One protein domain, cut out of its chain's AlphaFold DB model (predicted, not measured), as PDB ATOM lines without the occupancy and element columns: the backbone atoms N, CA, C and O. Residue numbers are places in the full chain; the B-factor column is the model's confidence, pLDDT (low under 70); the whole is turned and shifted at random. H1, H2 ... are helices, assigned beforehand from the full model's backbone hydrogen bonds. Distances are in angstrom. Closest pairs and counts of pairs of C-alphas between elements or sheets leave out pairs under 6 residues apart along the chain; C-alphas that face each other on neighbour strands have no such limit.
ATOM      1  N   GLU A 197     -25.343 -24.357 -42.821       87.94
ATOM      2  CA  GLU A 197     -26.014 -24.836 -41.617       87.94
ATOM      3  C   GLU A 197     -27.535 -24.713 -41.733       87.94
ATOM      4  O   GLU A 197     -28.255 -25.635 -41.350       87.94
ATOM      5  N   GLU A 198     -28.036 -23.613 -42.298       88.56
ATOM      6  CA  GLU A 198     -29.467 -23.457 -42.572       88.56
ATOM      7  C   GLU A 198     -29.940 -24.473 -43.615       88.56
ATOM      8  O   GLU A 198     -30.965 -25.115 -43.401       88.56
ATOM      9  N   VAL A 199     -29.168 -24.737 -44.677       89.06
ATOM     10  CA  VAL A 199     -29.492 -25.818 -45.632       89.06
ATOM     11  C   VAL A 199     -29.611 -27.174 -44.923       89.06
ATOM     12  O   VAL A 199     -30.562 -27.921 -45.169       89.06
ATOM     13  N   VAL A 200     -28.693 -27.482 -44.000       91.81
ATOM     14  CA  VAL A 200     -28.755 -28.702 -43.179       91.81
ATOM     15  C   VAL A 200     -30.021 -28.739 -42.320       91.81
ATOM     16  O   VAL A 200     -30.675 -29.780 -42.252       91.81
ATOM     17  N   GLN A 201     -30.408 -27.621 -41.702       90.38
ATOM     18  CA  GLN A 201     -31.647 -27.550 -40.922       90.38
ATOM     19  C   GLN A 201     -32.883 -27.793 -41.790       90.38
ATOM     20  O   GLN A 201     -33.777 -28.526 -41.374       90.38
ATOM     21  N   LEU A 202     -32.926 -27.262 -43.015       90.12
ATOM     22  CA  LEU A 202     -34.029 -27.520 -43.949       90.12
ATOM     23  C   LEU A 202     -34.128 -28.997 -44.331       90.12
ATOM     24  O   LEU A 202     -35.230 -29.551 -44.373       90.12
ATOM     25  N   ILE A 203     -32.985 -29.655 -44.539       91.75
ATOM     26  CA  ILE A 203     -32.913 -31.099 -44.789       91.75
ATOM     27  C   ILE A 203     -33.449 -31.890 -43.590       91.75
ATOM     28  O   ILE A 203     -34.305 -32.759 -43.765       91.75
ATOM     29  N   GLN A 204     -32.984 -31.576 -42.380       91.38
ATOM     30  CA  GLN A 204     -33.387 -32.266 -41.148       91.38
ATOM     31  C   GLN A 204     -34.870 -32.057 -40.821       91.38
ATOM     32  O   GLN A 204     -35.567 -32.995 -40.433       91.38
ATOM     33  N   ASN A 205     -35.375 -30.844 -41.050       90.00
ATOM     34  CA  ASN A 205     -36.774 -30.484 -40.836       90.00
ATOM     35  C   ASN A 205     -37.695 -30.951 -41.972       90.00
ATOM     36  O   ASN A 205     -38.903 -30.725 -41.903       90.00
ATOM     37  N   LYS A 206     -37.150 -31.597 -43.014       88.88
ATOM     38  CA  LYS A 206     -37.885 -32.039 -44.211       88.88
ATOM     39  C   LYS A 206     -38.686 -30.899 -44.845       88.88
ATOM     40  O   LYS A 206     -39.788 -31.118 -45.341       88.88
ATOM     41  N   GLN A 207     -38.147 -29.687 -44.815       90.25
ATOM     42  CA  GLN A 207     -38.769 -28.507 -45.407       90.25
ATOM     43  C   GLN A 207     -38.326 -28.349 -46.857       90.25
ATOM     44  O   GLN A 207     -37.188 -28.657 -47.218       90.25
ATOM     45  N   GLN A 208     -39.231 -27.873 -47.704       91.44
ATOM     46  CA  GLN A 208     -38.902 -27.551 -49.085       91.44
ATOM     47  C   GLN A 208     -37.953 -26.349 -49.127       91.44
ATOM     48  O   GLN A 208     -38.148 -25.362 -48.415       91.44
ATOM     49  N   PHE A 209     -36.924 -26.415 -49.973       91.44
ATOM     50  CA  PHE A 209     -36.019 -25.285 -50.161       91.44
ATOM     51  C   PHE A 209     -36.753 -24.114 -50.832       91.44
ATOM     52  O   PHE A 209     -37.755 -24.333 -51.524       91.44
ATOM     53  N   PRO A 210     -36.275 -22.868 -50.681       91.38
ATOM     54  CA  PRO A 210     -36.762 -21.765 -51.499       91.38
ATOM     55  C   PRO A 210     -36.617 -22.101 -52.996       91.38
ATOM     56  O   PRO A 210     -35.630 -22.743 -53.366       91.38
ATOM     57  N   PRO A 211     -37.538 -21.665 -53.878       89.19
ATOM     58  CA  PRO A 211     -37.614 -22.153 -55.260       89.19
ATOM     59  C   PRO A 211     -36.304 -22.095 -56.060       89.19
ATOM     60  O   PRO A 211     -35.978 -23.032 -56.783       89.19
ATOM     61  N   ALA A 212     -35.521 -21.025 -55.907       90.12
ATOM     62  CA  ALA A 212     -34.245 -20.880 -56.607       90.12
ATOM     63  C   ALA A 212     -33.152 -21.826 -56.067       90.12
ATOM     64  O   ALA A 212     -32.371 -22.370 -56.847       90.12
ATOM     65  N   LEU A 213     -33.127 -22.079 -54.753       90.56
ATOM     66  CA  LEU A 213     -32.233 -23.073 -54.151       90.56
ATOM     67  C   LEU A 213     -32.664 -24.499 -54.513       90.56
ATOM     68  O   LEU A 213     -31.822 -25.352 -54.775       90.56
ATOM     69  N   GLU A 214     -33.970 -24.746 -54.583       91.31
ATOM     70  CA  GLU A 214     -34.532 -26.022 -55.017       91.31
ATOM     71  C   GLU A 214     -34.121 -26.356 -56.455       91.31
ATOM     72  O   GLU A 214     -33.634 -27.453 -56.725       91.31
ATOM     73  N   GLN A 215     -34.244 -25.390 -57.368       90.00
ATOM     74  CA  GLN A 215     -33.782 -25.552 -58.742       90.00
ATOM     75  C   GLN A 215     -32.268 -25.797 -58.798       90.00
ATOM     76  O   GLN A 215     -31.808 -26.699 -59.496       90.00
ATOM     77  N   ALA A 216     -31.483 -25.038 -58.030       89.94
ATOM     78  CA  ALA A 216     -30.040 -25.232 -57.967       89.94
ATOM     79  C   ALA A 216     -29.647 -26.621 -57.450       89.94
ATOM     80  O   ALA A 216     -28.710 -27.219 -57.972       89.94
ATOM     81  N   PHE A 217     -30.381 -27.144 -56.467       89.81
ATOM     82  CA  PHE A 217     -30.189 -28.497 -55.969       89.81
ATOM     83  C   PHE A 217     -30.473 -29.536 -57.053       89.81
ATOM     84  O   PHE A 217     -29.659 -30.433 -57.245       89.81
ATOM     85  N   GLN A 218     -31.570 -29.404 -57.803       89.62
ATOM     86  CA  GLN A 218     -31.922 -30.329 -58.891       89.62
ATOM     87  C   GLN A 218     -30.882 -30.369 -60.020       89.62
ATOM     88  O   GLN A 218     -30.745 -31.390 -60.690       89.62
ATOM     89  N   GLU A 219     -30.142 -29.278 -60.210       87.44
ATOM     90  CA  GLU A 219     -29.042 -29.170 -61.174       87.44
ATOM     91  C   GLU A 219     -27.687 -29.655 -60.618       87.44
ATOM     92  O   GLU A 219     -26.713 -29.711 -61.366       87.44
ATOM     93  N   SER A 220     -27.600 -29.989 -59.325       87.81
ATOM     94  CA  SER A 220     -26.355 -30.415 -58.671       87.81
ATOM     95  C   SER A 220     -26.064 -31.910 -58.835       87.81
ATOM     96  O   SER A 220     -26.972 -32.728 -59.017       87.81
ATOM     97  N   ASP A 221     -24.798 -32.291 -58.646       83.81
ATOM     98  CA  ASP A 221     -24.380 -33.697 -58.607       83.81
ATOM     99  C   ASP A 221     -25.114 -34.483 -57.503       83.81
ATOM    100  O   ASP A 221     -25.456 -35.653 -57.697       83.81
ATOM    101  N   LEU A 222     -25.475 -33.839 -56.384       84.50
ATOM    102  CA  LEU A 222     -26.257 -34.481 -55.320       84.50
ATOM    103  C   LEU A 222     -27.642 -34.912 -55.787       84.50
ATOM    104  O   LEU A 222     -28.109 -35.966 -55.366       84.50
ATOM    105  N   ALA A 223     -28.296 -34.157 -56.672       86.06
ATOM    106  CA  ALA A 223     -29.578 -34.578 -57.232       86.06
ATOM    107  C   ALA A 223     -29.437 -35.747 -58.215       86.06
ATOM    108  O   ALA A 223     -30.417 -36.458 -58.458       86.06
ATOM    109  N   SER A 224     -28.243 -35.992 -58.763       85.75
ATOM    110  CA  SER A 224     -27.974 -37.192 -59.561       85.75
ATOM    111  C   SER A 224     -27.832 -38.445 -58.685       85.75
ATOM    112  O   SER A 224     -28.280 -39.524 -59.075       85.75
ATOM    113  N   GLU A 225     -27.297 -38.292 -57.470       87.50
ATOM    114  CA  GLU A 225     -27.030 -39.393 -56.537       87.50
ATOM    115  C   GLU A 225     -28.147 -39.646 -55.525       87.50
ATOM    116  O   GLU A 225     -28.305 -40.770 -55.047       87.50
ATOM    117  N   TYR A 226     -28.930 -38.626 -55.189       89.81
ATOM    118  CA  TYR A 226     -29.948 -38.680 -54.150       89.81
ATOM    119  C   TYR A 226     -31.298 -38.187 -54.664       89.81
ATOM    120  O   TYR A 226     -31.416 -37.304 -55.513       89.81
ATOM    121  N   GLN A 227     -32.349 -38.798 -54.137       90.44
ATOM    122  CA  GLN A 227     -33.735 -38.436 -54.353       90.44
ATOM    123  C   GLN A 227     -34.290 -37.863 -53.049       90.44
ATOM    124  O   GLN A 227     -34.260 -38.524 -52.005       90.44
ATOM    125  N   ALA A 228     -34.792 -36.630 -53.131       89.56
ATOM    126  CA  ALA A 228     -35.428 -35.955 -52.010       89.56
ATOM    127  C   ALA A 228     -36.713 -36.690 -51.591       89.56
ATOM    128  O   ALA A 228     -37.439 -37.180 -52.468       89.56
ATOM    129  N   PRO A 229     -37.017 -36.752 -50.282       88.38
ATOM    130  CA  PRO A 229     -38.317 -37.212 -49.814       88.38
ATOM    131  C   PRO A 229     -39.422 -36.229 -50.213       88.38
ATOM    132  O   PRO A 229     -39.164 -35.107 -50.662       88.38
ATOM    133  N   GLU A 230     -40.668 -36.628 -49.964       88.19
ATOM    134  CA  GLU A 230     -41.752 -35.661 -49.832       88.19
ATOM    135  C   GLU A 230     -41.406 -34.689 -48.692       88.19
ATOM    136  O   GLU A 230     -41.103 -35.104 -47.569       88.19
ATOM    137  N   ARG A 231     -41.372 -33.395 -49.014       88.69
ATOM    138  CA  ARG A 231     -41.003 -32.319 -48.090       88.69
ATOM    139  C   ARG A 231     -42.220 -31.449 -47.803       88.69
ATOM    140  O   ARG A 231     -43.083 -31.278 -48.659       88.69
ATOM    141  N   GLY A 232     -42.277 -30.915 -46.586       86.50
ATOM    142  CA  GLY A 232     -43.274 -29.934 -46.171       86.50
ATOM    143  C   GLY A 232     -43.082 -28.581 -46.866       86.50
ATOM    144  O   GLY A 232     -42.113 -28.405 -47.607       86.50
ATOM    145  N   PRO A 233     -43.976 -27.608 -46.624       87.62
ATOM    146  CA  PRO A 233     -43.887 -26.292 -47.250       87.62
ATOM    147  C   PRO A 233     -42.567 -25.590 -46.902       87.62
ATOM    148  O   PRO A 233     -42.000 -25.813 -45.829       87.62
ATOM    149  N   THR A 234     -42.093 -24.722 -47.798       85.19
ATOM    150  CA  THR A 234     -40.975 -23.815 -47.504       85.19
ATOM    151  C   THR A 234     -41.333 -22.938 -46.307       85.19
ATOM    152  O   THR A 234     -42.422 -22.359 -46.267       85.19
ATOM    153  N   ASP A 235     -40.424 -22.822 -45.339       80.50
ATOM    154  CA  ASP A 235     -40.625 -21.947 -44.187       80.50
ATOM    155  C   ASP A 235     -40.701 -20.468 -44.645       80.50
ATOM    156  O   ASP A 235     -39.793 -19.977 -45.324       80.50
ATOM    157  N   PRO A 236     -41.783 -19.735 -44.308       75.19
ATOM    158  CA  PRO A 236     -41.937 -18.329 -44.680       75.19
ATOM    159  C   PRO A 236     -40.777 -17.429 -44.236       75.19
ATOM    160  O   PRO A 236     -40.494 -16.439 -44.912       75.19
ATOM    161  N   ALA A 237     -40.103 -17.757 -43.129       79.62
ATOM    162  CA  ALA A 237     -38.983 -16.978 -42.605       79.62
ATOM    163  C   ALA A 237     -37.758 -17.014 -43.533       79.62
ATOM    164  O   ALA A 237     -37.044 -16.019 -43.639       79.62
ATOM    165  N   ILE A 238     -37.555 -18.124 -44.246       79.94
ATOM    166  CA  ILE A 238     -36.423 -18.310 -45.166       79.94
ATOM    167  C   ILE A 238     -36.795 -18.068 -46.632       79.94
ATOM    168  O   ILE A 238     -35.925 -17.863 -47.470       79.94
ATOM    169  N   ALA A 239     -38.091 -18.070 -46.967       81.31
ATOM    170  CA  ALA A 239     -38.560 -17.916 -48.344       81.31
ATOM    171  C   ALA A 239     -38.165 -16.564 -48.969       81.31
ATOM    172  O   ALA A 239     -38.135 -16.438 -50.191       81.31
ATOM    173  N   SER A 240     -37.874 -15.566 -48.129       79.31
ATOM    174  CA  SER A 240     -37.454 -14.216 -48.524       79.31
ATOM    175  C   SER A 240     -35.960 -13.938 -48.320       79.31
ATOM    176  O   SER A 240     -35.506 -12.838 -48.631       79.31
ATOM    177  N   GLN A 241     -35.202 -14.908 -47.801       82.88
ATOM    178  CA  GLN A 241     -33.763 -14.766 -47.589       82.88
ATOM    179  C   GLN A 241     -32.988 -14.891 -48.904       82.88
ATOM    180  O   GLN A 241     -33.444 -15.511 -49.870       82.88
ATOM    181  N   ASP A 242     -31.790 -14.309 -48.934       84.88
ATOM    182  CA  ASP A 242     -30.898 -14.435 -50.082       84.88
ATOM    183  C   ASP A 242     -30.343 -15.866 -50.164       84.88
ATOM    184  O   ASP A 242     -29.718 -16.380 -49.239       84.88
ATOM    185  N   VAL A 243     -30.570 -16.522 -51.298       88.75
ATOM    186  CA  VAL A 243     -30.140 -17.901 -51.562       88.75
ATOM    187  C   VAL A 243     -28.824 -17.978 -52.330       88.75
ATOM    188  O   VAL A 243     -28.342 -19.080 -52.570       88.75
ATOM    189  N   THR A 244     -28.239 -16.851 -52.745       87.38
ATOM    190  CA  THR A 244     -27.094 -16.822 -53.673       87.38
ATOM    191  C   THR A 244     -25.926 -17.673 -53.168       87.38
ATOM    192  O   THR A 244     -25.419 -18.521 -53.900       87.38
ATOM    193  N   GLN A 245     -25.563 -17.532 -51.890       83.38
ATOM    194  CA  GLN A 245     -24.486 -18.322 -51.282       83.38
ATOM    195  C   GLN A 245     -24.835 -19.809 -51.179       83.38
ATOM    196  O   GLN A 245     -24.029 -20.659 -51.557       83.38
ATOM    197  N   ALA A 246     -26.048 -20.144 -50.731       85.56
ATOM    198  CA  ALA A 246     -26.509 -21.528 -50.668       85.56
ATOM    199  C   ALA A 246     -26.509 -22.201 -52.053       85.56
ATOM    200  O   ALA A 246     -26.120 -23.360 -52.178       85.56
ATOM    201  N   ILE A 247     -26.888 -21.467 -53.102       89.00
ATOM    202  CA  ILE A 247     -26.845 -21.940 -54.489       89.00
ATOM    203  C   ILE A 247     -25.406 -22.224 -54.916       89.00
ATOM    204  O   ILE A 247     -25.147 -23.295 -55.465       89.00
ATOM    205  N   GLU A 248     -24.471 -21.305 -54.664       87.31
ATOM    206  CA  GLU A 248     -23.052 -21.520 -54.974       87.31
ATOM    207  C   GLU A 248     -22.504 -22.754 -54.258       87.31
ATOM    208  O   GLU A 248     -21.798 -23.556 -54.866       87.31
ATOM    209  N   ILE A 249     -22.873 -22.941 -52.992       84.81
ATOM    210  CA  ILE A 249     -22.467 -24.085 -52.177       84.81
ATOM    211  C   ILE A 249     -22.997 -25.393 -52.774       84.81
ATOM    212  O   ILE A 249     -22.217 -26.321 -52.985       84.81
ATOM    213  N   VAL A 250     -24.293 -25.463 -53.079       85.12
ATOM    214  CA  VAL A 250     -24.952 -26.680 -53.582       85.12
ATOM    215  C   VAL A 250     -24.547 -27.010 -55.022       85.12
ATOM    216  O   VAL A 250     -24.472 -28.183 -55.375       85.12
ATOM    217  N   LYS A 251     -24.241 -26.007 -55.854       84.31
ATOM    218  CA  LYS A 251     -23.701 -26.217 -57.210       84.31
ATOM    219  C   LYS A 251     -22.189 -26.426 -57.241       84.31
ATOM    220  O   LYS A 251     -21.639 -26.735 -58.298       84.31
ATOM    221  N   SER A 252     -21.490 -26.212 -56.129       80.31
ATOM    222  CA  SER A 252     -20.046 -26.409 -56.096       80.31
ATOM    223  C   SER A 252     -19.704 -27.894 -56.216       80.31
ATOM    224  O   SER A 252     -20.386 -28.750 -55.670       80.31
ATOM    225  N   HIS A 253     -18.575 -28.206 -56.850       70.62
ATOM    226  CA  HIS A 253     -18.029 -29.570 -56.857       70.62
ATOM    227  C   HIS A 253     -17.476 -29.995 -55.477       70.62
ATOM    228  O   HIS A 253     -17.048 -31.129 -55.304       70.62
ATOM    229  N   ASN A 254     -17.442 -29.074 -54.505       77.56
ATOM    230  CA  ASN A 254     -16.933 -29.281 -53.148       77.56
ATOM    231  C   ASN A 254     -18.013 -28.902 -52.135       77.56
ATOM    232  O   ASN A 254     -17.829 -28.006 -51.306       77.56
ATOM    233  N   ILE A 255     -19.152 -29.583 -52.225       84.50
ATOM    234  CA  ILE A 255     -20.259 -29.364 -51.302       84.50
ATOM    235  C   ILE A 255     -19.778 -29.702 -49.884       84.50
ATOM    236  O   ILE A 255     -19.182 -30.764 -49.678       84.50
ATOM    237  N   PRO A 256     -20.002 -28.815 -48.898       85.75
ATOM    238  CA  PRO A 256     -19.640 -29.059 -47.516       85.75
ATOM    239  C   PRO A 256     -20.159 -30.409 -47.031       85.75
ATOM    240  O   PRO A 256     -21.343 -30.717 -47.170       85.75
ATOM    241  N   GLN A 257     -19.276 -31.175 -46.390       85.94
ATOM    242  CA  GLN A 257     -19.591 -32.514 -45.894       85.94
ATOM    243  C   GLN A 257     -20.827 -32.523 -44.982       85.94
ATOM    244  O   GLN A 257     -21.590 -33.476 -45.018       85.94
ATOM    245  N   ILE A 258     -21.084 -31.439 -44.241       84.94
ATOM    246  CA  ILE A 258     -22.270 -31.300 -43.385       84.94
ATOM    247  C   ILE A 258     -23.596 -31.434 -44.156       84.94
ATOM    248  O   ILE A 258     -24.545 -32.011 -43.632       84.94
ATOM    249  N   ILE A 259     -23.661 -30.955 -45.405       88.69
ATOM    250  CA  ILE A 259     -24.849 -31.071 -46.267       88.69
ATOM    251  C   ILE A 259     -24.957 -32.504 -46.788       88.69
ATOM    252  O   ILE A 259     -26.028 -33.107 -46.730       88.69
ATOM    253  N   THR A 260     -23.840 -33.072 -47.247       89.25
ATOM    254  CA  THR A 260     -23.783 -34.450 -47.745       89.25
ATOM    255  C   THR A 260     -24.151 -35.460 -46.656       89.25
ATOM    256  O   THR A 260     -24.945 -36.362 -46.908       89.25
ATOM    257  N   ASP A 261     -23.655 -35.281 -45.431       90.25
ATOM    258  CA  ASP A 261     -23.975 -36.120 -44.273       90.25
ATOM    259  C   ASP A 261     -25.455 -35.996 -43.893       90.25
ATOM    260  O   ASP A 261     -26.109 -37.000 -43.609       90.25
ATOM    261  N   ALA A 262     -26.017 -34.783 -43.943       91.81
ATOM    262  CA  ALA A 262     -27.439 -34.571 -43.692       91.81
ATOM    263  C   ALA A 262     -28.324 -35.273 -44.737       91.81
ATOM    264  O   ALA A 262     -29.354 -35.839 -44.381       91.81
ATOM    265  N   ILE A 263     -27.927 -35.280 -46.010       91.19
ATOM    266  CA  ILE A 263     -28.638 -36.008 -47.074       91.19
ATOM    267  C   ILE A 263     -28.429 -37.521 -46.947       91.19
ATOM    268  O   ILE A 263     -29.340 -38.298 -47.209       91.19
ATOM    269  N   ALA A 264     -27.246 -37.973 -46.541       89.31
ATOM    270  CA  ALA A 264     -26.967 -39.393 -46.374       89.31
ATOM    271  C   ALA A 264     -27.631 -39.999 -45.124       89.31
ATOM    272  O   ALA A 264     -27.793 -41.221 -45.067       89.31
ATOM    273  N   ASP A 265     -28.019 -39.184 -44.133       89.00
ATOM    274  CA  ASP A 265     -28.696 -39.668 -42.930       89.00
ATOM    275  C   ASP A 265     -30.102 -40.210 -43.270       89.00
ATOM    276  O   ASP A 265     -30.998 -39.446 -43.656       89.00
ATOM    277  N   PRO A 266     -30.356 -41.520 -43.071       83.88
ATOM    278  CA  PRO A 266     -31.644 -42.133 -43.385       83.88
ATOM    279  C   PRO A 266     -32.817 -41.532 -42.596       83.88
ATOM    280  O   PRO A 266     -33.962 -41.629 -43.040       83.88
ATOM    281  N   LYS A 267     -32.575 -40.879 -41.448       89.38
ATOM    282  CA  LYS A 267     -33.627 -40.202 -40.665       89.38
ATOM    283  C   LYS A 267     -34.267 -39.045 -41.431       89.38
ATOM    284  O   LYS A 267     -35.465 -38.778 -41.270       89.38
ATOM    285  N   ASN A 268     -33.492 -38.403 -42.301       89.06
ATOM    286  CA  ASN A 268     -33.936 -37.254 -43.082       89.06
ATOM    287  C   ASN A 268     -34.730 -37.676 -44.327       89.06
ATOM    288  O   ASN A 268     -35.334 -36.831 -44.975       89.06
ATOM    289  N   GLY A 269     -34.825 -38.981 -44.620       86.31
ATOM    290  CA  GLY A 269     -35.724 -39.543 -45.637       86.31
ATOM    291  C   GLY A 269     -35.224 -39.443 -47.079       86.31
ATOM    292  O   GLY A 269     -35.923 -39.861 -47.998       86.31
ATOM    293  N   TRP A 270     -34.021 -38.918 -47.287       90.88
ATOM    294  CA  TRP A 270     -33.365 -38.915 -48.587       90.88
ATOM    295  C   TRP A 270     -32.975 -40.335 -48.985       90.88
ATOM    296  O   TRP A 270     -32.502 -41.130 -48.173       90.88
ATOM    297  N   THR A 271     -33.187 -40.665 -50.255       88.62
ATOM    298  CA  THR A 271     -32.903 -42.004 -50.778       88.62
ATOM    299  C   THR A 271     -31.812 -41.921 -51.823       88.62
ATOM    300  O   THR A 271     -31.888 -41.130 -52.758       88.62
ATOM    301  N   ARG A 272     -30.765 -42.733 -51.673       88.56
ATOM    302  CA  ARG A 272     -29.718 -42.804 -52.689       88.56
ATOM    303  C   ARG A 272     -30.298 -43.454 -53.943       88.56
ATOM    304  O   ARG A 272     -30.831 -44.561 -53.876       88.56
ATOM    305  N   LYS A 273     -30.167 -42.786 -55.085       84.31
ATOM    306  CA  LYS A 273     -30.454 -43.332 -56.410       84.31
ATOM    307  C   LYS A 273     -29.378 -44.371 -56.708       84.31
ATOM    308  O   LYS A 273     -28.365 -44.079 -57.333       84.31
TER     309      LYS A 273
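This is residues 197 to 273 of the 313 residues of an uncharacterized protein of Sphaceloma murrayae (UniProt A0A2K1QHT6). Two pairs of short helices, H1 beside H5 and H2 beside H4, sit loosely over each other with their directions crossed, and a long loop, residues 226 to 243, wraps round one side. The small helix H3 lies near the ends of H2 and H4. The printed part has 77 residues with five named helices, H1 to H5 in chain order, and no named strand; the class is all helix, with 37 residues, under half, in named elements. The whole is compact, with a radius of gyration of the C-alphas of 11.3 A, and rounded, spanning 30 by 25 by 19 A.

H1, residues 197 to 204, is 10.5 A long and begins at C-alpha 197 (-26.014, -24.836, -41.617). H5, residues 257 to 264, is 10.1 A long and ends at C-alpha 264 (-26.967, -39.393, -46.374). H2, residues 211 to 218, and H4, residues 244 to 251, are each 10.6 A long. H3, residues 221 to 225, measures 6.6 A.

H1 and H5 touch at a shallow tilt of 9 degrees, the same way; their closest C-alphas, of Val 200 and Ile 259, are 5.5 A apart. H2 and H4 touch at a shallow tilt of 17 degrees, the same way, with the C-alphas of Leu 213 and Ile 247 closest at 5.5 A. H1 and H4 are close but not clearly touching, at a steep tilt of 59 degrees, their closest C-alphas, of Val 199 and Ala 246, 7.3 A apart. H2 and H5 are apart. H3 is close to but not clearly touching H2, the closest C-alphas, of Phe 217 and Ala 223, being 6.2 A apart. In H1 to H5 every O i to N i+4 pair is within hydrogen-bond range.

The C-alphas farthest apart, of Ser 240 and Lys 273, are 31.0 A apart. The printed part has no cut. The H3 to H4 link, 18 residues, is long. Mean pLDDT of the printed part is 87.0, and no printed residue is under 70.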